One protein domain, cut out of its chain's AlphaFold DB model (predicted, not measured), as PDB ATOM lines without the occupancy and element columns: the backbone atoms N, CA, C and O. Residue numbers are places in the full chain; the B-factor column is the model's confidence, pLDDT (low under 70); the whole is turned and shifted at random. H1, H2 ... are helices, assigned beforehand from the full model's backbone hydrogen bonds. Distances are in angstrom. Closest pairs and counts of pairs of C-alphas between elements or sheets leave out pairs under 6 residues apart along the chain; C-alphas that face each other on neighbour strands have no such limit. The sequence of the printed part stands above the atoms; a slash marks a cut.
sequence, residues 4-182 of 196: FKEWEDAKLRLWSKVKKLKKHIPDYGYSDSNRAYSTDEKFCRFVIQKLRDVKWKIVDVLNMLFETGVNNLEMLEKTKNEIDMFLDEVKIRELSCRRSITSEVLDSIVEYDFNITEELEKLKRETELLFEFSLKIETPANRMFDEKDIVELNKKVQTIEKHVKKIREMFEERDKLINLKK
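AT A GLANCE: This is residues 4 to 182 of the 196 residues of an uncharacterized protein of Candidatus Aenigmarchaeota archaeon (UniProt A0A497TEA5). Look for a long rod: H3, H4, H5 and H6 form an up-and-down bundle, each running against the one before it, and short H1 and H2 pack on H5 toward one end. Here are 179 residues with six named helices, H1 to H6 in order, and no named strand: all helix. The whole is only just loose, close to compact, with a radius of gyration of the C-alphas of 19.4 A, and spans 64 by 29 by 21 A.

HOW THE PARTS SIT: Start at the hub, H5, residues 103 to 138. H6, residues 147 to 179, makes a hairpin with it; their closest C-alphas, Ile 116 and Ile 167, are 5.6 A apart. H3, residues 33 to 67, touches H5 at a shallow tilt of 16 degrees, the same way, closest at C-alphas Val 61 and Phe 131, 5.8 A. H4, residues 74 to 91, makes a hairpin with H3, closest at C-alphas Ile 48 and Leu 87, 6.0 A. H4 and H5 are apart. H1, residues 4 to 13, touches H5 at residues 103 to 107 alone, closest at C-alphas Glu 6 and Ser 103, 4.5 A. H2, residues 15 to 24, touches H5 at residues 110 to 117 alone, closest at C-alphas Lys 17 and Phe 114, 6.2 A. Each O i to N i+4 pair is within hydrogen-bond range in H1, H3, H4 and H6, against 4 of 6 in H2 and 30 of 32 in H5.

IN THESE COORDINATES: Find C-alpha 103 at (612.132, 343.766, 447.968); from there H5 runs 52.9 A to C-alpha 138 at (630.902, 377.389, 411.635). H3 measures 51.2 A, H6 47.6 A and H4 25.8 A.

THE WHOLE: The printed part has no cut. The link from H4 to H5, 11 residues, is long. Confidence is under 70 at 18 residues, among them 96 to 100 and 138 to 145.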
ATOM      1  N   PHE A   4     615.332 347.182 456.013       79.31
ATOM      2  CA  PHE A   4     616.693 346.644 456.021       79.31
ATOM      3  C   PHE A   4     616.832 345.258 455.375       79.31
ATOM      4  O   PHE A   4     617.683 345.089 454.508       79.31
ATOM      5  N   LYS A   5     616.001 344.277 455.765       85.88
ATOM      6  CA  LYS A   5     616.081 342.921 455.191       85.88
ATOM      7  C   LYS A   5     615.713 342.929 453.706       85.88
ATOM      8  O   LYS A   5     616.466 342.417 452.891       85.88
ATOM      9  N   GLU A   6     614.602 343.583 453.373       87.44
ATOM     10  CA  GLU A   6     614.128 343.737 451.992       87.44
ATOM     11  C   GLU A   6     615.188 344.405 451.102       87.44
ATOM     12  O   GLU A   6     615.401 344.001 449.960       87.44
ATOM     13  N   TRP A   7     615.887 345.407 451.640       91.25
ATOM     14  CA  TRP A   7     616.968 346.105 450.962       91.25
ATOM     15  C   TRP A   7     618.210 345.240 450.784       91.25
ATOM     16  O   TRP A   7     618.777 345.251 449.697       91.25
ATOM     17  N   GLU A   8     618.659 344.510 451.805       92.00
ATOM     18  CA  GLU A   8     619.828 343.637 451.655       92.00
ATOM     19  C   GLU A   8     619.564 342.518 450.637       92.00
ATOM     20  O   GLU A   8     620.425 342.258 449.795       92.00
ATOM     21  N   ASP A   9     618.355 341.950 450.622       90.12
ATOM     22  CA  ASP A   9     617.950 340.947 449.634       90.12
ATOM     23  C   ASP A   9     617.952 341.529 448.200       90.12
ATOM     24  O   ASP A   9     618.558 340.947 447.295       90.12
ATOM     25  N   ALA A  10     617.349 342.707 447.991       90.50
ATOM     26  CA  ALA A  10     617.335 343.402 446.694       90.50
ATOM     27  C   ALA A  10     618.747 343.814 446.233       90.50
ATOM     28  O   ALA A  10     619.162 343.589 445.093       90.50
ATOM     29  N   LYS A  11     619.544 344.373 447.147       92.88
ATOM     30  CA  LYS A  11     620.928 344.803 446.903       92.88
ATOM     31  C   LYS A  11     621.830 343.646 446.495       92.88
ATOM     32  O   LYS A  11     622.718 343.856 445.671       92.88
ATOM     33  N   LEU A  12     621.640 342.454 447.066       92.31
ATOM     34  CA  LEU A  12     622.380 341.258 446.661       92.31
ATOM     35  C   LEU A  12     622.014 340.841 445.233       92.31
ATOM     36  O   LEU A  12     622.915 340.632 444.420       92.31
ATOM     37  N   ARG A  13     620.716 340.795 444.898       94.25
ATOM     38  CA  ARG A  13     620.248 340.460 443.540       94.25
ATOM     39  C   ARG A  13     620.732 341.458 442.487       94.25
ATOM     40  O   ARG A  13     621.155 341.060 441.405       94.25
ATOM     41  N   LEU A  14     620.719 342.749 442.813       95.12
ATOM     42  CA  LEU A  14     621.044 343.846 441.894       95.12
ATOM     43  C   LEU A  14     622.423 344.466 442.150       95.12
ATOM     44  O   LEU A  14     622.677 345.618 441.788       95.12
ATOM     45  N   TRP A  15     623.343 343.702 442.744       95.38
ATOM     46  CA  TRP A  15     624.641 344.196 443.209       95.38
ATOM     47  C   TRP A  15     625.423 344.985 442.152       95.38
ATOM     48  O   TRP A  15     625.970 346.052 442.440       95.38
ATOM     49  N   SER A  16     625.463 344.493 440.910       96.38
ATOM     50  CA  SER A  16     626.179 345.151 439.811       96.38
ATOM     51  C   SER A  16     625.597 346.529 439.470       96.38
ATOM     52  O   SER A  16     626.362 347.475 439.251       96.38
ATOM     53  N   LYS A  17     624.265 346.667 439.489       97.44
ATOM     54  CA  LYS A  17     623.547 347.928 439.238       97.44
ATOM     55  C   LYS A  17     623.745 348.901 440.392       97.44
ATOM     56  O   LYS A  17     624.177 350.028 440.165       97.44
ATOM     57  N   VAL A  18     623.583 348.434 441.632       96.56
ATOM     58  CA  VAL A  18     623.847 349.235 442.842       96.56
ATOM     59  C   VAL A  18     625.290 349.747 442.862       96.56
ATOM     60  O   VAL A  18     625.534 350.916 443.155       96.56
ATOM     61  N   LYS A  19     626.268 348.906 442.504       96.50
ATOM     62  CA  LYS A  19     627.679 349.307 442.427       96.50
ATOM     63  C   LYS A  19     627.908 350.428 441.410       96.50
ATOM     64  O   LYS A  19     628.714 351.318 441.673       96.50
ATOM     65  N   LYS A  20     627.232 350.393 440.259       95.81
ATOM     66  CA  LYS A  20     627.305 351.470 439.262       95.81
ATOM     67  C   LYS A  20     626.615 352.743 439.751       95.81
ATOM     68  O   LYS A  20     627.225 353.803 439.682       95.81
ATOM     69  N   LEU A  21     625.415 352.632 440.321       97.25
ATOM     70  CA  LEU A  21     624.677 353.764 440.890       97.25
ATOM     71  C   LEU A  21     625.490 354.501 441.955       97.25
ATOM     72  O   LEU A  21     625.550 355.727 441.945       97.25
ATOM     73  N   LYS A  22     626.230 353.767 442.793       96.94
ATOM     74  CA  LYS A  22     627.129 354.349 443.800       96.94
ATOM     75  C   LYS A  22     628.262 355.213 443.241       96.94
ATOM     76  O   LYS A  22     628.811 356.014 443.991       96.94
ATOM     77  N   LYS A  23     628.613 355.087 441.954       95.50
ATOM     78  CA  LYS A  23     629.578 355.993 441.308       95.50
ATOM     79  C   LYS A  23     629.011 357.399 441.110       95.50
ATOM     80  O   LYS A  23     629.774 358.355 441.077       95.50
ATOM     81  N   HIS A  24     627.692 357.507 440.969       93.69
ATOM     82  CA  HIS A  24     626.984 358.764 440.733       93.69
ATOM     83  C   HIS A  24     626.320 359.296 442.007       93.69
ATOM     84  O   HIS A  24     626.262 360.504 442.217       93.69
ATOM     85  N   ILE A  25     625.849 358.394 442.872       95.25
ATOM     86  CA  ILE A  25     625.135 358.702 444.111       95.25
ATOM     87  C   ILE A  25     625.853 358.003 445.268       95.25
ATOM     88  O   ILE A  25     625.576 356.836 445.570       95.25
ATOM     89  N   PRO A  26     626.801 358.691 445.928       92.62
ATOM     90  CA  PRO A  26     627.471 358.147 447.099       92.62
ATOM     91  C   PRO A  26     626.454 357.764 448.179       92.62
ATOM     92  O   PRO A  26     625.504 358.506 448.448       92.62
ATOM     93  N   ASP A  27     626.668 356.601 448.792       90.81
ATOM     94  CA  ASP A  27     625.800 355.992 449.812       90.81
ATOM     95  C   ASP A  27     624.415 355.535 449.339       90.81
ATOM     96  O   ASP A  27     623.546 355.301 450.177       90.81
ATOM     97  N   TYR A  28     624.221 355.345 448.027       95.00
ATOM     98  CA  TYR A  28     622.975 354.813 447.466       95.00
ATOM     99  C   TYR A  28     622.467 353.586 448.245       95.00
ATOM    100  O   TYR A  28     623.161 352.556 448.327       95.00
ATOM    101  N   GLY A  29     621.254 353.694 448.795       92.19
ATOM    102  CA  GLY A  29     620.545 352.571 449.389       92.19
ATOM    103  C   GLY A  29     619.283 352.910 450.180       92.19
ATOM    104  O   GLY A  29     619.042 354.042 450.582       92.19
ATOM    105  N   TYR A  30     618.498 351.872 450.459       90.06
ATOM    106  CA  TYR A  30     617.184 351.976 451.102       90.06
ATOM    107  C   TYR A  30     617.123 351.199 452.428       90.06
ATOM    108  O   TYR A  30     616.080 350.682 452.810       90.06
ATOM    109  N   SER A  31     618.247 351.095 453.148       88.38
ATOM    110  CA  SER A  31     618.348 350.297 454.386       88.38
ATOM    111  C   SER A  31     617.402 350.746 455.504       88.38
ATOM    112  O   SER A  31     617.020 349.951 456.361       88.38
ATOM    113  N   ASP A  32     617.046 352.025 455.510       86.19
ATOM    114  CA  ASP A  32     616.198 352.672 456.500       86.19
ATOM    115  C   ASP A  32     615.552 353.924 455.893       86.19
ATOM    116  O   ASP A  32     615.866 354.325 454.771       86.19
ATOM    117  N   SER A  33     614.642 354.547 456.642       82.75
ATOM    118  CA  SER A  33     613.862 355.691 456.175       82.75
ATOM    119  C   SER A  33     614.709 356.911 455.813       82.75
ATOM    120  O   SER A  33     614.440 357.572 454.811       82.75
ATOM    121  N   ASN A  34     615.737 357.206 456.609       86.44
ATOM    122  CA  ASN A  34     616.574 358.382 456.397       86.44
ATOM    123  C   ASN A  34     617.486 358.165 455.192       86.44
ATOM    124  O   ASN A  34     617.663 359.070 454.377       86.44
ATOM    125  N   ARG A  35     618.032 356.952 455.043       88.31
ATOM    126  CA  ARG A  35     618.863 356.615 453.889       88.31
ATOM    127  C   ARG A  35     618.059 356.530 452.593       88.31
ATOM    128  O   ARG A  35     618.555 357.005 451.576       88.31
ATOM    129  N   ALA A  36     616.830 356.013 452.634       88.19
ATOM    130  CA  ALA A  36     615.913 356.033 451.495       88.19
ATOM    131  C   ALA A  36     615.644 357.471 451.030       88.19
ATOM    132  O   ALA A  36     615.937 357.806 449.887       88.19
ATOM    133  N   TYR A  37     615.225 358.344 451.954       87.31
ATOM    134  CA  TYR A  37     614.993 359.760 451.660       87.31
ATOM    135  C   TYR A  37     616.242 360.435 451.074       87.31
ATOM    136  O   TYR A  37     616.170 361.101 450.044       87.31
ATOM    137  N   SER A  38     617.411 360.226 451.692       90.81
ATOM    138  CA  SER A  38     618.670 360.794 451.200       90.81
ATOM    139  C   SER A  38     619.055 360.261 449.816       90.81
ATOM    140  O   SER A  38     619.575 361.013 448.993       90.81
ATOM    141  N   THR A  39     618.801 358.980 449.544       92.50
ATOM    142  CA  THR A  39     619.045 358.370 448.232       92.50
ATOM    143  C   THR A  39     618.147 358.990 447.171       92.50
ATOM    144  O   THR A  39     618.657 359.402 446.131       92.50
ATOM    145  N   ASP A  40     616.851 359.131 447.453       91.12
ATOM    146  CA  ASP A  40     615.891 359.756 446.543       91.12
ATOM    147  C   ASP A  40     616.247 361.214 446.245       91.12
ATOM    148  O   ASP A  40     616.248 361.640 445.088       91.12
ATOM    149  N   GLU A  41     616.613 361.972 447.279       92.12
ATOM    150  CA  GLU A  41     617.033 363.362 447.145       92.12
ATOM    151  C   GLU A  41     618.288 363.486 446.273       92.12
ATOM    152  O   GLU A  41     618.323 364.272 445.321       92.12
ATOM    153  N   LYS A  42     619.324 362.688 446.559       94.88
ATOM    154  CA  LYS A  42     620.565 362.684 445.774       94.88
ATOM    155  C   LYS A  42     620.321 362.229 444.334       94.88
ATOM    156  O   LYS A  42     620.922 362.796 443.423       94.88
ATOM    157  N   PHE A  43     619.436 361.256 444.117       95.12
ATOM    158  CA  PHE A  43     619.051 360.806 442.781       95.12
ATOM    159  C   PHE A  43     618.373 361.929 441.990       95.12
ATOM    160  O   PHE A  43     618.792 362.231 440.874       95.12
ATOM    161  N   CYS A  44     617.400 362.627 442.582       94.06
ATOM    162  CA  CYS A  44     616.743 363.762 441.929       94.06
ATOM    163  C   CYS A  44     617.738 364.890 441.617       94.06
ATOM    164  O   CYS A  44     617.739 365.422 440.507       94.06
ATOM    165  N   ARG A  45     618.652 365.212 442.546       94.81
ATOM    166  CA  ARG A  45     619.730 366.189 442.301       94.81
ATOM    167  C   ARG A  45     620.639 365.772 441.144       94.81
ATOM    168  O   ARG A  45     621.000 366.617 440.329       94.81
ATOM    169  N   PHE A  46     620.990 364.489 441.056       96.12
ATOM    170  CA  PHE A  46     621.780 363.949 439.950       96.12
ATOM    171  C   PHE A  46     621.063 364.118 438.602       96.12
ATOM    172  O   PHE A  46     621.660 364.642 437.661       96.12
ATOM    173  N   VAL A  47     619.777 363.754 438.524       96.75
ATOM    174  CA  VAL A  47     618.952 363.930 437.316       96.75
ATOM    175  C   VAL A  47     618.872 365.408 436.919       96.75
ATOM    176  O   VAL A  47     619.147 365.742 435.767       96.75
ATOM    177  N   ILE A  48     618.587 366.305 437.872       96.44
ATOM    178  CA  ILE A  48     618.544 367.759 437.638       96.44
ATOM    179  C   ILE A  48     619.865 368.258 437.057       96.44
ATOM    180  O   ILE A  48     619.858 369.016 436.089       96.44
ATOM    181  N   GLN A  49     620.998 367.857 437.640       96.44
ATOM    182  CA  GLN A  49     622.301 368.315 437.168       96.44
ATOM    183  C   GLN A  49     622.553 367.869 435.725       96.44
ATOM    184  O   GLN A  49     622.910 368.691 434.888       96.44
ATOM    185  N   LYS A  50     622.295 366.597 435.408       96.44
ATOM    186  CA  LYS A  50     622.512 366.060 434.058       96.44
ATOM    187  C   LYS A  50     621.612 366.718 433.013       96.44
ATOM    188  O   LYS A  50     622.085 367.062 431.935       96.44
ATOM    189  N   LEU A  51     620.339 366.940 433.337       96.75
ATOM    190  CA  LEU A  51     619.408 367.641 432.450       96.75
ATOM    191  C   LEU A  51     619.801 369.110 432.249       96.75
ATOM    192  O   LEU A  51     619.682 369.621 431.138       96.75
ATOM    193  N   ARG A  52     620.314 369.782 433.288       96.44
ATOM    194  CA  ARG A  52     620.870 371.136 433.154       96.44
ATOM    195  C   ARG A  52     622.054 371.151 432.198       96.44
ATOM    196  O   ARG A  52     622.056 371.980 431.298       96.44
ATOM    197  N   ASP A  53     623.017 370.248 432.364       95.31
ATOM    198  CA  ASP A  53     624.199 370.178 431.496       95.31
ATOM    199  C   ASP A  53     623.794 370.007 430.019       95.31
ATOM    200  O   ASP A  53     624.297 370.710 429.143       95.31
ATOM    201  N   VAL A  54     622.824 369.124 429.750       96.00
ATOM    202  CA  VAL A  54     622.255 368.916 428.408       96.00
ATOM    203  C   VAL A  54     621.561 370.179 427.892       96.00
ATOM    204  O   VAL A  54     621.801 370.590 426.758       96.00
ATOM    205  N   LYS A  55     620.734 370.830 428.720       95.75
ATOM    206  CA  LYS A  55     620.049 372.075 428.355       95.75
ATOM    207  C   LYS A  55     621.040 373.166 427.953       95.75
ATOM    208  O   LYS A  55     620.844 373.800 426.922       95.75
ATOM    209  N   TRP A  56     622.079 373.392 428.758       96.00
ATOM    210  CA  TRP A  56     623.105 374.397 428.462       96.00
ATOM    211  C   TRP A  56     623.747 374.138 427.105       96.00
ATOM    212  O   TRP A  56     623.832 375.040 426.281       96.00
ATOM    213  N   LYS A  57     624.073 372.877 426.821       94.75
ATOM    214  CA  LYS A  57     624.645 372.487 425.536       94.75
ATOM    215  C   LYS A  57     623.699 372.729 424.358       94.75
ATOM    216  O   LYS A  57     624.144 373.167 423.304       94.75
ATOM    217  N   ILE A  58     622.400 372.479 424.530       94.44
ATOM    218  CA  ILE A  58     621.378 372.796 423.518       94.44
ATOM    219  C   ILE A  58     621.276 374.310 423.287       94.44
ATOM    220  O   ILE A  58     621.148 374.736 422.144       94.44
ATOM    221  N   VAL A  59     621.349 375.122 424.346       94.12
ATOM    222  CA  VAL A  59     621.359 376.590 424.230       94.12
ATOM    223  C   VAL A  59     622.589 377.070 423.460       94.12
ATOM    224  O   VAL A  59     622.442 377.902 422.571       94.12
ATOM    225  N   ASP A  60     623.768 376.506 423.730       93.19
ATOM    226  CA  ASP A  60     624.978 376.823 422.964       93.19
ATOM    227  C   ASP A  60     624.786 376.503 421.474       93.19
ATOM    228  O   ASP A  60     625.123 377.314 420.616       93.19
ATOM    229  N   VAL A  61     624.193 375.345 421.157       92.00
ATOM    230  CA  VAL A  61     623.877 374.964 419.771       92.00
ATOM    231  C   VAL A  61     622.903 375.941 419.118       92.00
ATOM    232  O   VAL A  61     623.144 376.360 417.990       92.00
ATOM    233  N   LEU A  62     621.828 376.328 419.810       91.88
ATOM    234  CA  LEU A  62     620.865 377.303 419.295       91.88
ATOM    235  C   LEU A  62     621.543 378.633 418.951       91.88
ATOM    236  O   LEU A  62     621.321 379.157 417.864       91.88
ATOM    237  N   ASN A  63     622.400 379.141 419.841       89.44
ATOM    238  CA  ASN A  63     623.114 380.398 419.622       89.44
ATOM    239  C   ASN A  63     624.058 380.309 418.412       89.44
ATOM    240  O   ASN A  63     623.993 381.167 417.537       89.44
ATOM    241  N   MET A  64     624.859 379.241 418.306       88.12
ATOM    242  CA  MET A  64     625.770 379.040 417.165       88.12
ATOM    243  C   MET A  64     625.018 378.936 415.829       88.12
ATOM    244  O   MET A  64     625.411 379.516 414.816       88.12
ATOM    245  N   LEU A  65     623.909 378.193 415.801       86.44
ATOM    246  CA  LEU A  65     623.112 378.029 414.583       86.44
ATOM    247  C   LEU A  65     622.399 379.329 414.186       86.44
ATOM    248  O   LEU A  65     622.304 379.647 413.002       86.44
ATOM    249  N   PHE A  66     621.951 380.112 415.166       84.44
ATOM    250  CA  PHE A  66     621.377 381.429 414.920       84.44
ATOM    251  C   PHE A  66     622.415 382.406 414.345       84.44
ATOM    252  O   PHE A  66     622.145 383.071 413.345       84.44
ATOM    253  N   GLU A  67     623.625 382.452 414.914       82.88
ATOM    254  CA  GLU A  67     624.729 383.300 414.434       82.88
ATOM    255  C   GLU A  67     625.178 382.945 413.007       82.88
ATOM    256  O   GLU A  67     625.565 383.824 412.236       82.88
ATOM    257  N   THR A  68     625.052 381.674 412.617       77.12
ATOM    258  CA  THR A  68     625.339 381.196 411.251       77.12
ATOM    259  C   THR A  68     624.176 381.395 410.266       77.12
ATOM    260  O   THR A  68     624.301 381.060 409.086       77.12
ATOM    261  N   GLY A  69     623.058 381.987 410.708       75.12
ATOM    262  CA  GLY A  69     621.914 382.346 409.863       75.12
ATOM    263  C   GLY A  69     620.896 381.224 409.637       75.12
ATOM    264  O   GLY A  69     620.059 381.326 408.734       75.12
ATOM    265  N   VAL A  70     620.939 380.150 410.433       76.94
ATOM    266  CA  VAL A  70     619.953 379.063 410.380       76.94
ATOM    267  C   VAL A  70     618.710 379.469 411.167       76.94
ATOM    268  O   VAL A  70     618.714 379.504 412.393       76.94
ATOM    269  N   ASN A  71     617.611 379.736 410.459       68.62
ATOM    270  CA  ASN A  71     616.381 380.249 411.076       68.62
ATOM    271  C   ASN A  71     615.336 379.172 411.424       68.62
ATOM    272  O   ASN A  71     614.354 379.473 412.096       68.62
ATOM    273  N   ASN A  72     615.506 377.923 410.975       73.38
ATOM    274  CA  ASN A  72     614.546 376.843 411.236       73.38
ATOM    275  C   ASN A  72     615.035 375.922 412.366       73.38
ATOM    276  O   ASN A  72     615.515 374.818 412.114       73.38
ATOM    277  N   LEU A  73     614.945 376.411 413.608       84.00
ATOM    278  CA  LEU A  73     615.420 375.724 414.820       84.00
ATOM    279  C   LEU A  73     614.289 375.306 415.775       84.00
ATOM    280  O   LEU A  73     614.554 374.880 416.899       84.00
ATOM    281  N   GLU A  74     613.035 375.372 415.318       87.62
ATOM    282  CA  GLU A  74     611.828 375.130 416.124       87.62
ATOM    283  C   GLU A  74     611.888 373.801 416.895       87.62
ATOM    284  O   GLU A  74     611.546 373.725 418.075       87.62
ATOM    285  N   MET A  75     612.389 372.739 416.259       88.38
ATOM    286  CA  MET A  75     612.476 371.420 416.886       88.38
ATOM    287  C   MET A  75     613.465 371.380 418.061       88.38
ATOM    288  O   MET A  75     613.224 370.717 419.076       88.38
ATOM    289  N   LEU A  76     614.577 372.104 417.937       89.88
ATOM    290  CA  LEU A  76     615.582 372.197 418.987       89.88
ATOM    291  C   LEU A  76     615.076 373.070 420.143       89.88
ATOM    292  O   LEU A  76     615.240 372.698 421.307       89.88
ATOM    293  N   GLU A  77     614.381 374.168 419.838       93.12
ATOM    294  CA  GLU A  77     613.701 374.996 420.840       93.12
ATOM    295  C   GLU A  77     612.632 374.212 421.609       93.12
ATOM    296  O   GLU A  77     612.584 374.275 422.841       93.12
ATOM    297  N   LYS A  78     611.818 373.415 420.907       94.12
ATOM    298  CA  LYS A  78     610.823 372.526 421.520       94.12
ATOM    299  C   LYS A  78     611.486 371.531 422.468       94.12
ATOM    300  O   LYS A  78     611.066 371.421 423.617       94.12
ATOM    301  N   THR A  79     612.565 370.881 422.034       93.62
ATOM    302  CA  THR A  79     613.320 369.933 422.870       93.62
ATOM    303  C   THR A  79     613.896 370.616 424.117       93.62
ATOM    304  O   THR A  79     613.809 370.078 425.221       93.62
ATOM    305  N   LYS A  80     614.434 371.837 423.980       95.75
ATOM    306  CA  LYS A  80     614.905 372.643 425.119       95.75
ATOM    307  C   LYS A  80     613.774 372.919 426.116       95.75
ATOM    308  O   LYS A  80     613.973 372.770 427.321       95.75
ATOM    309  N   ASN A  81     612.601 373.314 425.622       95.00
ATOM    310  CA  ASN A  81     611.439 373.610 426.461       95.00
ATOM    311  C   ASN A  81     610.909 372.350 427.168       95.00
ATOM    312  O   ASN A  81     610.535 372.421 428.335       95.00
ATOM    313  N   GLU A  82     610.934 371.188 426.513       94.38
ATOM    314  CA  GLU A  82     610.578 369.910 427.142       94.38
ATOM    315  C   GLU A  82     611.526 369.539 428.288       94.38
ATOM    316  O   GLU A  82     611.073 369.090 429.343       94.38
ATOM    317  N   ILE A  83     612.832 369.773 428.118       95.25
ATOM    318  CA  ILE A  83     613.816 369.591 429.193       95.25
ATOM    319  C   ILE A  83     613.544 370.561 430.346       95.25
ATOM    320  O   ILE A  83     613.659 370.164 431.504       95.25
ATOM    321  N   ASP A  84     613.165 371.806 430.055       93.75
ATOM    322  CA  ASP A  84     612.814 372.794 431.079       93.75
ATOM    323  C   ASP A  84     611.590 372.382 431.896       93.75
ATOM    324  O   ASP A  84     611.646 372.383 433.126       93.75
ATOM    325  N   MET A  85     610.524 371.938 431.228       93.31
ATOM    326  CA  MET A  85     609.342 371.403 431.905       93.31
ATOM    327  C   MET A  85     609.702 370.199 432.780       93.31
ATOM    328  O   MET A  85     609.319 370.142 433.948       93.31
ATOM    329  N   PHE A  86     610.495 369.264 432.248       94.56
ATOM    330  CA  PHE A  86     610.909 368.087 433.003       94.56
ATOM    331  C   PHE A  86     611.801 368.453 434.203       94.56
ATOM    332  O   PHE A  86     611.657 367.897 435.289       94.56
ATOM    333  N   LEU A  87     612.693 369.436 434.058       92.69
ATOM    334  CA  LEU A  87     613.494 369.957 435.168       92.69
ATOM    335  C   LEU A  87     612.622 370.500 436.299       92.69
ATOM    336  O   LEU A  87     612.956 370.299 437.467       92.69
ATOM    337  N   ASP A  88     611.549 371.213 435.973       90.50
ATOM    338  CA  ASP A  88     610.643 371.764 436.975       90.50
ATOM    339  C   ASP A  88     609.838 370.664 437.670       90.50
ATOM    340  O   ASP A  88     609.752 370.676 438.898       90.50
ATOM    341  N   GLU A  89     609.382 369.649 436.933       90.06
ATOM    342  CA  GLU A  89     608.732 368.455 437.493       90.06
ATOM    343  C   GLU A  89     609.615 367.736 438.521       90.06
ATOM    344  O   GLU A  89     609.154 367.391 439.610       90.06
ATOM    345  N   VAL A  90     610.908 367.562 438.224       89.12
ATOM    346  CA  VAL A  90     611.846 366.916 439.157       89.12
ATOM    347  C   VAL A  90     612.078 367.777 440.410       89.12
ATOM    348  O   VAL A  90     612.248 367.229 441.499       89.12
ATOM    349  N   LYS A  91     612.084 369.114 440.289       86.31
ATOM    350  CA  LYS A  91     612.329 370.041 441.415       86.31
ATOM    351  C   LYS A  91     611.160 370.143 442.387       86.31
ATOM    352  O   LYS A  91     611.396 370.271 443.583       86.31
ATOM    353  N   ILE A  92     609.924 370.149 441.885       81.62
ATOM    354  CA  ILE A  92     608.721 370.310 442.720       81.62
ATOM    355  C   ILE A  92     608.282 369.003 443.385       81.62
ATOM    356  O   ILE A  92     607.303 368.984 444.129       81.62
ATOM    357  N   ARG A  93     608.983 367.902 443.098       76.81
ATOM    358  CA  ARG A  93     608.637 366.572 443.581       76.81
ATOM    359  C   ARG A  93     608.703 366.489 445.104       76.81
ATOM    360  O   ARG A  93     609.720 366.802 445.720       76.81
ATOM    361  N   GLU A  94     607.641 365.956 445.697       68.44
ATOM    362  CA  GLU A  94     607.601 365.629 447.118       68.44
ATOM    363  C   GLU A  94     608.248 364.258 447.376       68.44
ATOM    364  O   GLU A  94     607.884 363.240 446.780       68.44
ATOM    365  N   LEU A  95     609.230 364.229 448.278       70.50
ATOM    366  CA  LEU A  95     609.916 363.009 448.691       70.50
ATOM    367  C   LEU A  95     609.208 362.414 449.910       70.50
ATOM    368  O   LEU A  95     609.414 362.864 451.039       70.50
ATOM    369  N   SER A  96     608.373 361.393 449.700       65.50
ATOM    370  CA  SER A  96     607.712 360.696 450.807       65.50
ATOM    371  C   SER A  96     608.505 359.464 451.252       65.50
ATOM    372  O   SER A  96     608.913 358.629 450.449       65.50
ATOM    373  N   CYS A  97     608.714 359.321 452.565       56.81
ATOM    374  CA  CYS A  97     609.382 358.148 453.119       56.81
ATOM    375  C   CYS A  97     608.363 357.136 453.659       56.81
ATOM    376  O   CYS A  97     607.708 357.351 454.686       56.81
ATOM    377  N   ARG A  98     608.222 355.997 452.974       62.78
ATOM    378  CA  ARG A  98     607.298 354.929 453.377       62.78
ATOM    379  C   ARG A  98     607.887 354.005 454.428       62.78
ATOM    380  O   ARG A  98     609.024 353.564 454.344       62.78
ATOM    381  N   ARG A  99     607.033 353.594 455.370       56.31
ATOM    382  CA  ARG A  99     607.376 352.675 456.472       56.31
ATOM    383  C   ARG A  99     607.330 351.176 456.108       56.31
ATOM    384  O   ARG A  99     607.634 350.353 456.972       56.31
ATOM    385  N   SER A 100     606.958 350.797 454.877       65.81
ATOM    386  CA  SER A 100     607.062 349.405 454.390       65.81
ATOM    387  C   SER A 100     607.154 349.329 452.857       65.81
ATOM    388  O   SER A 100     606.134 349.487 452.182       65.81
ATOM    389  N   ILE A 101     608.351 349.075 452.331       78.69
ATOM    390  CA  ILE A 101     608.634 348.808 450.911       78.69
ATOM    391  C   ILE A 101     609.111 347.351 450.823       78.69
ATOM    392  O   ILE A 101     609.906 346.946 451.670       78.69
ATOM    393  N   THR A 102     608.592 346.564 449.876       83.69
ATOM    394  CA  THR A 102     609.015 345.164 449.675       83.69
ATOM    395  C   THR A 102     610.225 345.086 448.751       83.69
ATOM    396  O   THR A 102     610.513 346.029 448.010       83.69
ATOM    397  N   SER A 103     610.930 343.960 448.771       84.94
ATOM    398  CA  SER A 103     612.132 343.766 447.968       84.94
ATOM    399  C   SER A 103     611.858 343.811 446.460       84.94
ATOM    400  O   SER A 103     612.692 344.324 445.729       84.94
ATOM    401  N   GLU A 104     610.676 343.405 445.982       86.00
ATOM    402  CA  GLU A 104     610.302 343.499 444.557       86.00
ATOM    403  C   GLU A 104     610.126 344.956 444.099       86.00
ATOM    404  O   GLU A 104     610.442 345.333 442.968       86.00
ATOM    405  N   VAL A 105     609.624 345.803 444.999       86.75
ATOM    406  CA  VAL A 105     609.485 347.240 444.746       86.75
ATOM    407  C   VAL A 105     610.854 347.900 444.742       86.75
ATOM    408  O   VAL A 105     611.127 348.722 443.872       86.75
ATOM    409  N   LEU A 106     611.726 347.520 445.680       89.75
ATOM    410  CA  LEU A 106     613.115 347.979 445.698       89.75
ATOM    411  C   LEU A 106     613.862 347.536 444.442       89.75
ATOM    412  O   LEU A 106     614.585 348.347 443.872       89.75
ATOM    413  N   ASP A 107     613.643 346.305 443.976       91.56
ATOM    414  CA  ASP A 107     614.229 345.818 442.730       91.56
ATOM    415  C   ASP A 107     613.831 346.724 441.561       91.56
ATOM    416  O   ASP A 107     614.684 347.189 440.808       91.56
ATOM    417  N   SER A 108     612.541 347.057 441.473       91.31
ATOM    418  CA  SER A 108     612.013 347.953 440.442       91.31
ATOM    419  C   SER A 108     612.596 349.366 440.552       91.31
ATOM    420  O   SER A 108     613.009 349.936 439.549       91.31
ATOM    421  N   ILE A 109     612.681 349.935 441.759       92.25
ATOM    422  CA  ILE A 109     613.268 351.269 441.972       92.25
ATOM    423  C   ILE A 109     614.735 351.293 441.527       92.25
ATOM    424  O   ILE A 109     615.131 352.191 440.787       92.25
ATOM    425  N   VAL A 110     615.530 350.297 441.928       95.00
ATOM    426  CA  VAL A 110     616.940 350.184 441.526       95.00
ATOM    427  C   VAL A 110     617.065 350.023 440.013       95.00
ATOM    428  O   VAL A 110     617.971 350.601 439.410       95.00
ATOM    429  N   GLU A 111     616.157 349.273 439.388       96.06
ATOM    430  CA  GLU A 111     616.104 349.099 437.939       96.06
ATOM    431  C   GLU A 111     615.866 350.424 437.214       96.06
ATOM    432  O   GLU A 111     616.619 350.778 436.304       96.06
ATOM    433  N   TYR A 112     614.853 351.185 437.638       96.88
ATOM    434  CA  TYR A 112     614.568 352.495 437.063       96.88
ATOM    435  C   TYR A 112     615.711 353.476 437.300       96.88
ATOM    436  O   TYR A 112     616.155 354.116 436.350       96.88
ATOM    437  N   ASP A 113     616.228 353.567 438.528       97.12
ATOM    438  CA  ASP A 113     617.337 354.463 438.856       97.12
ATOM    439  C   ASP A 113     618.559 354.155 437.966       97.12
ATOM    440  O   ASP A 113     619.206 355.061 437.424       97.12
ATOM    441  N   PHE A 114     618.854 352.866 437.758       97.88
ATOM    442  CA  PHE A 114     619.935 352.409 436.889       97.88
ATOM    443  C   PHE A 114     619.698 352.775 435.419       97.88
ATOM    444  O   PHE A 114     620.570 353.376 434.786       97.88
ATOM    445  N   ASN A 115     618.518 352.461 434.883       98.00
ATOM    446  CA  ASN A 115     618.194 352.702 433.478       98.00
ATOM    447  C   ASN A 115     618.109 354.198 433.150       98.00
ATOM    448  O   ASN A 115     618.598 354.614 432.102       98.00
ATOM    449  N   ILE A 116     617.581 355.020 434.061       98.19
ATOM    450  CA  ILE A 116     617.607 356.486 433.952       98.19
ATOM    451  C   ILE A 116     619.051 356.990 433.893       98.19
ATOM    452  O   ILE A 116     619.376 357.812 433.042       98.19
ATOM    453  N   THR A 117     619.932 356.477 434.756       97.56
ATOM    454  CA  THR A 117     621.345 356.883 434.781       97.56
ATOM    455  C   THR A 117     622.057 356.551 433.467       97.56
ATOM    456  O   THR A 117     622.735 357.407 432.903       97.56
ATOM    457  N   GLU A 118     621.889 355.334 432.943       97.38
ATOM    458  CA  GLU A 118     622.501 354.931 431.667       97.38
ATOM    459  C   GLU A 118     621.915 355.720 430.483       97.38
ATOM    460  O   GLU A 118     622.640 356.085 429.557       97.38
ATOM    461  N   GLU A 119     620.616 356.024 430.505       98.06
ATOM    462  CA  GLU A 119     619.973 356.794 429.440       98.06
ATOM    463  C   GLU A 119     620.371 358.280 429.466       98.06
ATOM    464  O   GLU A 119     620.562 358.871 428.406       98.06
ATOM    465  N   LEU A 120     620.594 358.867 430.649       97.69
ATOM    466  CA  LEU A 120     621.158 360.217 430.792       97.69
ATOM    467  C   LEU A 120     622.573 360.317 430.202       97.69
ATOM    468  O   LEU A 120     622.913 361.324 429.584       97.69
ATOM    469  N   GLU A 121     623.399 359.277 430.351       96.56
ATOM    470  CA  GLU A 121     624.729 359.241 429.730       96.56
ATOM    471  C   GLU A 121     624.649 359.141 428.198       96.56
ATOM    472  O   GLU A 121     625.460 359.755 427.503       96.56
ATOM    473  N   LYS A 122     623.655 358.433 427.644       97.69
ATOM    474  CA  LYS A 122     623.402 358.436 426.190       97.69
ATOM    475  C   LYS A 122     622.928 359.802 425.707       97.69
ATOM    476  O   LYS A 122     623.492 360.321 424.752       97.69
ATOM    477  N   LEU A 123     621.963 360.407 426.404       97.94
ATOM    478  CA  LEU A 123     621.470 361.753 426.101       97.94
ATOM    479  C   LEU A 123     622.619 362.767 426.053       97.94
ATOM    480  O   LEU A 123     622.711 363.557 425.114       97.94
ATOM    481  N   LYS A 124     623.529 362.710 427.033       96.88
ATOM    482  CA  LYS A 124     624.732 363.550 427.066       96.88
ATOM    483  C   LYS A 124     625.586 363.373 425.809       96.88
ATOM    484  O   LYS A 124     625.926 364.370 425.181       96.88
ATOM    485  N   ARG A 125     625.875 362.130 425.410       97.19
ATOM    486  CA  ARG A 125     626.662 361.833 424.197       97.19
ATOM    487  C   ARG A 125     625.988 362.329 422.920       97.19
ATOM    488  O   ARG A 125     626.643 362.955 422.099       97.19
ATOM    489  N   GLU A 126     624.690 362.095 422.756       97.44
ATOM    490  CA  GLU A 126     623.946 362.573 421.578       97.44
ATOM    491  C   GLU A 126     623.946 364.107 421.492       97.44
ATOM    492  O   GLU A 126     624.077 364.683 420.413       97.44
ATOM    493  N   THR A 127     623.884 364.779 422.643       96.38
ATOM    494  CA  THR A 127     623.967 366.244 422.714       96.38
ATOM    495  C   THR A 127     625.379 366.755 422.402       96.38
ATOM    496  O   THR A 127     625.535 367.777 421.735       96.38
ATOM    497  N   GLU A 128     626.424 366.038 422.825       95.81
ATOM    498  CA  GLU A 128     627.813 366.321 422.434       95.81
ATOM    499  C   GLU A 128     628.010 366.168 420.917       95.81
ATOM    500  O   GLU A 128     628.576 367.059 420.288       95.81
ATOM    501  N   LEU A 129     627.456 365.115 420.307       95.44
ATOM    502  CA  LEU A 129     627.501 364.905 418.856       95.44
ATOM    503  C   LEU A 129     626.755 365.997 418.074       95.44
ATOM    504  O   LEU A 129     627.212 366.408 417.007       95.44
ATOM    505  N   LEU A 130     625.615 366.475 418.585       94.56
ATOM    506  CA  LEU A 130     624.900 367.619 418.014       94.56
ATOM    507  C   LEU A 130     625.760 368.890 418.054       94.56
ATOM    508  O   LEU A 130     625.834 369.629 417.070       94.56
ATOM    509  N   PHE A 131     626.434 369.130 419.177       93.31
ATOM    510  CA  PHE A 131     627.318 370.277 419.335       93.31
ATOM    511  C   PHE A 131     628.528 370.216 418.398       93.31
ATOM    512  O   PHE A 131     628.809 371.185 417.701       93.31
ATOM    513  N   GLU A 132     629.208 369.071 418.315       91.94
ATOM    514  CA  GLU A 132     630.330 368.870 417.386       91.94
ATOM    515  C   GLU A 132     629.917 369.032 415.922       91.94
ATOM    516  O   GLU A 132     630.673 369.573 415.115       91.94
ATOM    517  N   PHE A 133     628.720 368.559 415.565       89.88
ATOM    518  CA  PHE A 133     628.156 368.768 414.236       89.88
ATOM    519  C   PHE A 133     627.957 370.257 413.949       89.88
ATOM    520  O   PHE A 133     628.384 370.730 412.901       89.88
ATOM    521  N   SER A 134     627.400 370.998 414.905       86.62
ATOM    522  CA  SER A 134     627.149 372.437 414.768       86.62
ATOM    523  C   SER A 134     628.451 373.236 414.626       86.62
ATOM    524  O   SER A 134     628.549 374.084 413.746       86.62
ATOM    525  N   LEU A 135     629.491 372.893 415.396       85.19
ATOM    526  CA  LEU A 135     630.817 373.521 415.290       85.19
ATOM    527  C   LEU A 135     631.474 373.329 413.925       85.19
ATOM    528  O   LEU A 135     632.094 374.247 413.396       85.19
ATOM    529  N   LYS A 136     631.366 372.127 413.342       79.62
ATOM    530  CA  LYS A 136     631.940 371.874 412.014       79.62
ATOM    531  C   LYS A 136     631.388 372.872 411.008       79.62
ATOM    532  O   LYS A 136     632.131 373.321 410.143       79.62
ATOM    533  N   ILE A 137     630.130 373.260 411.137       71.25
ATOM    534  CA  ILE A 137     629.446 374.111 410.169       71.25
ATOM    535  C   ILE A 137     629.906 375.576 410.256       71.25
ATOM    536  O   ILE A 137     629.932 376.256 409.238       71.25
ATOM    537  N   GLU A 138     630.375 376.031 411.420       63.09
ATOM    538  CA  GLU A 138     630.902 377.389 411.635       63.09
ATOM    539  C   GLU A 138     632.292 377.620 410.997       63.09
ATOM    540  O   GLU A 138     632.730 378.752 410.798       63.09
ATOM    541  N   THR A 139     633.018 376.551 410.648       59.75
ATOM    542  CA  THR A 139     634.394 376.669 410.136       59.75
ATOM    543  C   THR A 139     634.430 377.410 408.780       59.75
ATOM    544  O   THR A 139     633.742 376.972 407.861       59.75
ATOM    545  N   PRO A 140     635.291 378.433 408.563       51.78
ATOM    546  CA  PRO A 140     635.307 379.279 407.350       51.78
ATOM    547  C   PRO A 140     635.492 378.555 406.004       51.78
ATOM    548  O   PRO A 140     635.294 379.145 404.946       51.78
ATOM    549  N   ALA A 141     635.916 377.291 406.034       54.84
ATOM    550  CA  ALA A 141     636.049 376.442 404.855       54.84
ATOM    551  C   ALA A 141     634.741 375.724 404.465       54.84
ATOM    552  O   ALA A 141     634.707 375.060 403.428       54.84
ATOM    553  N   ASN A 142     633.683 375.824 405.278       53.88
ATOM    554  CA  ASN A 142     632.420 375.151 405.033       53.88
ATOM    555  C   ASN A 142     631.404 376.045 404.315       53.88
ATOM    556  O   ASN A 142     631.230 377.229 404.590       53.88
ATOM    557  N   ARG A 143     630.762 375.414 403.331       60.16
ATOM    558  CA  ARG A 143     629.628 375.893 402.535       60.16
ATOM    559  C   ARG A 143     628.491 376.430 403.417       60.16
ATOM    560  O   ARG A 143     628.305 375.948 404.530       60.16
ATOM    561  N   MET A 144     627.692 377.361 402.880       63.06
ATOM    562  CA  MET A 144     626.401 377.738 403.476       63.06
ATOM    563  C   MET A 144     625.581 376.479 403.796       63.06
ATOM    564  O   MET A 144     625.587 375.537 403.000       63.06
ATOM    565  N   PHE A 145     624.896 376.497 404.942       69.44
ATOM    566  CA  PHE A 145     624.039 375.422 405.450       69.44
ATOM    567  C   PHE A 145     623.142 374.876 404.330       69.44
ATOM    568  O   PHE A 145     622.294 375.607 403.810       69.44
ATOM    569  N   ASP A 146     623.351 373.622 403.917       75.12
ATOM    570  CA  ASP A 146     622.545 373.019 402.856       75.12
ATOM    571  C   ASP A 146     621.394 372.181 403.425       75.12
ATOM    572  O   ASP A 146     621.294 371.907 404.622       75.12
ATOM    573  N   GLU A 147     620.482 371.766 402.552       80.75
ATOM    574  CA  GLU A 147     619.313 370.986 402.955       80.75
ATOM    575  C   GLU A 147     619.688 369.651 403.629       80.75
ATOM    576  O   GLU A 147     618.974 369.182 404.518       80.75
ATOM    577  N   LYS A 148     620.830 369.045 403.269       86.12
ATOM    578  CA  LYS A 148     621.294 367.798 403.896       86.12
ATOM    579  C   LYS A 148     621.743 368.046 405.329       86.12
ATOM    580  O   LYS A 148     621.430 367.227 406.194       86.12
ATOM    581  N   ASP A 149     622.409 369.169 405.574       85.56
ATOM    582  CA  ASP A 149     622.852 369.572 406.905       85.56
ATOM    583  C   ASP A 149     621.637 369.826 407.826       85.56
ATOM    584  O   ASP A 149     621.626 369.373 408.972       85.56
ATOM    585  N   ILE A 150     620.549 370.425 407.309       84.06
ATOM    586  CA  ILE A 150     619.271 370.600 408.043       84.06
ATOM    587  C   ILE A 150     618.626 369.252 408.370       84.06
ATOM    588  O   ILE A 150     618.167 369.021 409.493       84.06
ATOM    589  N   VAL A 151     618.582 368.335 407.403       88.25
ATOM    590  CA  VAL A 151     618.010 366.999 407.617       88.25
ATOM    591  C   VAL A 151     618.812 366.221 408.661       88.25
ATOM    592  O   VAL A 151     618.223 365.532 409.497       88.25
ATOM    593  N   GLU A 152     620.140 366.311 408.636       90.62
ATOM    594  CA  GLU A 152     620.990 365.670 409.638       90.62
ATOM    595  C   GLU A 152     620.828 366.308 411.025       90.62
ATOM    596  O   GLU A 152     620.680 365.571 412.006       90.62
ATOM    597  N   LEU A 153     620.767 367.641 411.107       89.81
ATOM    598  CA  LEU A 153     620.472 368.366 412.343       89.81
ATOM    599  C   LEU A 153     619.175 367.843 412.972       89.81
ATOM    600  O   LEU A 153     619.182 367.358 414.103       89.81
ATOM    601  N   ASN A 154     618.083 367.837 412.205       89.75
ATOM    602  CA  ASN A 154     616.773 367.388 412.673       89.75
ATOM    603  C   ASN A 154     616.783 365.931 413.150       89.75
ATOM    604  O   ASN A 154     616.159 365.609 414.160       89.75
ATOM    605  N   LYS A 155     617.530 365.041 412.483       93.50
ATOM    606  CA  LYS A 155     617.687 363.649 412.940       93.50
ATOM    607  C   LYS A 155     618.373 363.560 414.301       93.50
ATOM    608  O   LYS A 155     617.946 362.767 415.136       93.50
ATOM    609  N   LYS A 156     619.419 364.359 414.544       94.62
ATOM    610  CA  LYS A 156     620.098 364.386 415.851       94.62
ATOM    611  C   LYS A 156     619.172 364.930 416.938       94.62
ATOM    612  O   LYS A 156     619.063 364.318 417.998       94.62
ATOM    613  N   VAL A 157     618.437 366.008 416.651       93.94
ATOM    614  CA  VAL A 157     617.449 366.574 417.586       93.94
ATOM    615  C   VAL A 157     616.348 365.560 417.920       93.94
ATOM    616  O   VAL A 157     616.043 365.363 419.091       93.94
ATOM    617  N   GLN A 158     615.827 364.826 416.931       95.19
ATOM    618  CA  GLN A 158     614.858 363.740 417.149       95.19
ATOM    619  C   GLN A 158     615.381 362.639 418.075       95.19
ATOM    620  O   GLN A 158     614.628 362.084 418.877       95.19
ATOM    621  N   THR A 159     616.656 362.273 417.951       96.50
ATOM    622  CA  THR A 159     617.270 361.276 418.836       96.50
ATOM    623  C   THR A 159     617.339 361.793 420.275       96.50
ATOM    624  O   THR A 159     616.982 361.063 421.200       96.50
ATOM    625  N   ILE A 160     617.709 363.060 420.468       96.56
ATOM    626  CA  ILE A 160     617.725 363.721 421.782       96.56
ATOM    627  C   ILE A 160     616.314 363.761 422.388       96.56
ATOM    628  O   ILE A 160     616.138 363.321 423.523       96.56
ATOM    629  N   GLU A 161     615.301 364.196 421.630       96.00
ATOM    630  CA  GLU A 161     613.891 364.236 422.064       96.00
ATOM    631  C   GLU A 161     613.413 362.852 422.543       96.00
ATOM    632  O   GLU A 161     612.834 362.717 423.624       96.00
ATOM    633  N   LYS A 162     613.738 361.786 421.796       96.81
ATOM    634  CA  LYS A 162     613.411 360.402 422.188       96.81
ATOM    635  C   LYS A 162     614.035 360.009 423.525       96.81
ATOM    636  O   LYS A 162     613.362 359.380 424.343       96.81
ATOM    637  N   HIS A 163     615.297 360.365 423.757       97.56
ATOM    638  CA  HIS A 163     615.962 360.085 425.027       97.56
ATOM    639  C   HIS A 163     615.333 360.870 426.182       97.56
ATOM    640  O   HIS A 163     615.050 360.273 427.220       97.56
ATOM    641  N   VAL A 164     615.052 362.166 425.999       96.81
ATOM    642  CA  VAL A 164     614.386 363.006 427.012       96.81
ATOM    643  C   VAL A 164     613.035 362.409 427.401       96.81
ATOM    644  O   VAL A 164     612.789 362.172 428.585       96.81
ATOM    645  N   LYS A 165     612.195 362.082 426.411       96.25
ATOM    646  CA  LYS A 165     610.878 361.479 426.640       96.25
ATOM    647  C   LYS A 165     610.975 360.163 427.411       96.25
ATOM    648  O   LYS A 165     610.283 359.980 428.407       96.25
ATOM    649  N   LYS A 166     611.877 359.273 427.000       97.06
ATOM    650  CA  LYS A 166     612.075 357.978 427.660       97.06
ATOM    651  C   LYS A 166     612.554 358.125 429.108       97.06
ATOM    652  O   LYS A 166     612.094 357.395 429.982       97.06
ATOM    653  N   ILE A 167     613.473 359.056 429.380       97.62
ATOM    654  CA  ILE A 167     613.944 359.329 430.747       97.62
ATOM    655  C   ILE A 167     612.789 359.829 431.610       97.62
ATOM    656  O   ILE A 167     612.622 359.352 432.731       97.62
ATOM    657  N   ARG A 168     611.986 360.756 431.083       96.12
ATOM    658  CA  ARG A 168     610.818 361.294 431.775       96.12
ATOM    659  C   ARG A 168     609.799 360.204 432.111       96.12
ATOM    660  O   ARG A 168     609.418 360.087 433.270       96.12
ATOM    661  N   GLU A 169     609.438 359.356 431.148       95.38
ATOM    662  CA  GLU A 169     608.525 358.221 431.364       95.38
ATOM    663  C   GLU A 169     609.038 357.283 432.473       95.38
ATOM    664  O   GLU A 169     608.307 356.961 433.411       95.38
ATOM    665  N   MET A 170     610.322 356.905 432.433       96.50
ATOM    666  CA  MET A 170     610.936 356.090 433.491       96.50
ATOM    667  C   MET A 170     610.928 356.803 434.849       96.50
ATOM    668  O   MET A 170     610.702 356.169 435.880       96.50
ATOM    669  N   PHE A 171     611.171 358.115 434.871       94.06
ATOM    670  CA  PHE A 171     611.189 358.902 436.100       94.06
ATOM    671  C   PHE A 171     609.798 359.007 436.739       94.06
ATOM    672  O   PHE A 171     609.687 358.897 437.962       94.06
ATOM    673  N   GLU A 172     608.745 359.165 435.935       91.56
ATOM    674  CA  GLU A 172     607.347 359.160 436.382       91.56
ATOM    675  C   GLU A 172     606.933 357.791 436.947       91.56
ATOM    676  O   GLU A 172     606.278 357.712 437.987       91.56
ATOM    677  N   GLU A 173     607.336 356.691 436.305       90.75
ATOM    678  CA  GLU A 173     607.082 355.334 436.810       90.75
ATOM    679  C   GLU A 173     607.808 355.074 438.131       90.75
ATOM    680  O   GLU A 173     607.216 354.576 439.094       90.75
ATOM    681  N   ARG A 174     609.065 355.507 438.208       90.12
ATOM    682  CA  ARG A 174     609.855 355.501 439.437       90.12
ATOM    683  C   ARG A 174     609.203 356.332 440.543       90.12
ATOM    684  O   ARG A 174     609.247 355.922 441.700       90.12
ATOM    685  N   ASP A 175     608.563 357.456 440.209       87.31
ATOM    686  CA  ASP A 175     607.810 358.268 441.180       87.31
ATOM    687  C   ASP A 175     606.691 357.482 441.828       87.31
ATOM    688  O   ASP A 175     606.526 357.445 443.048       87.31
ATOM    689  N   LYS A 176     605.901 356.843 440.964       85.50
ATOM    690  CA  LYS A 176     604.706 356.117 441.357       85.50
ATOM    691  C   LYS A 176     605.085 355.029 442.350       85.50
ATOM    692  O   LYS A 176     604.427 354.907 443.375       85.50
ATOM    693  N   LEU A 177     606.187 354.314 442.131       83.38
ATOM    694  CA  LEU A 177     606.671 353.290 443.064       83.38
ATOM    695  C   LEU A 177     607.023 353.828 444.458       83.38
ATOM    696  O   LEU A 177     606.894 353.108 445.449       83.38
ATOM    697  N   ILE A 178     607.431 355.087 444.557       80.81
ATOM    698  CA  ILE A 178     607.815 355.704 445.831       80.81
ATOM    699  C   ILE A 178     606.604 356.338 446.512       80.81
ATOM    700  O   ILE A 178     606.457 356.254 447.733       80.81
ATOM    701  N   ASN A 179     605.671 356.873 445.727       74.75
ATOM    702  CA  ASN A 179     604.576 357.702 446.219       74.75
ATOM    703  C   ASN A 179     603.176 357.025 446.224       74.75
ATOM    704  O   ASN A 179     602.312 357.454 446.991       74.75
ATOM    705  N   LEU A 180     602.919 355.913 445.516       64.81
ATOM    706  CA  LEU A 180     601.595 355.234 445.438       64.81
ATOM    707  C   LEU A 180     601.202 354.478 446.711       64.81
ATOM    708  O   LEU A 180     601.925 353.590 447.123       64.81
ATOM    709  N   LYS A 181     600.060 354.733 447.377       56.06
ATOM    710  CA  LYS A 181     599.639 353.995 448.612       56.06
ATOM    711  C   LYS A 181     599.738 352.460 448.454       56.06
ATOM    712  O   LYS A 181     599.438 351.938 447.391       56.06
ATOM    713  N   LYS A 182     600.140 351.738 449.519       52.31
ATOM    714  CA  LYS A 182     600.492 350.293 449.511       52.31
ATOM    715  C   LYS A 182     599.492 349.387 448.767       52.31
ATOM    716  O   LYS A 182     599.925 348.464 448.091       52.31
TER     717      LYS A 182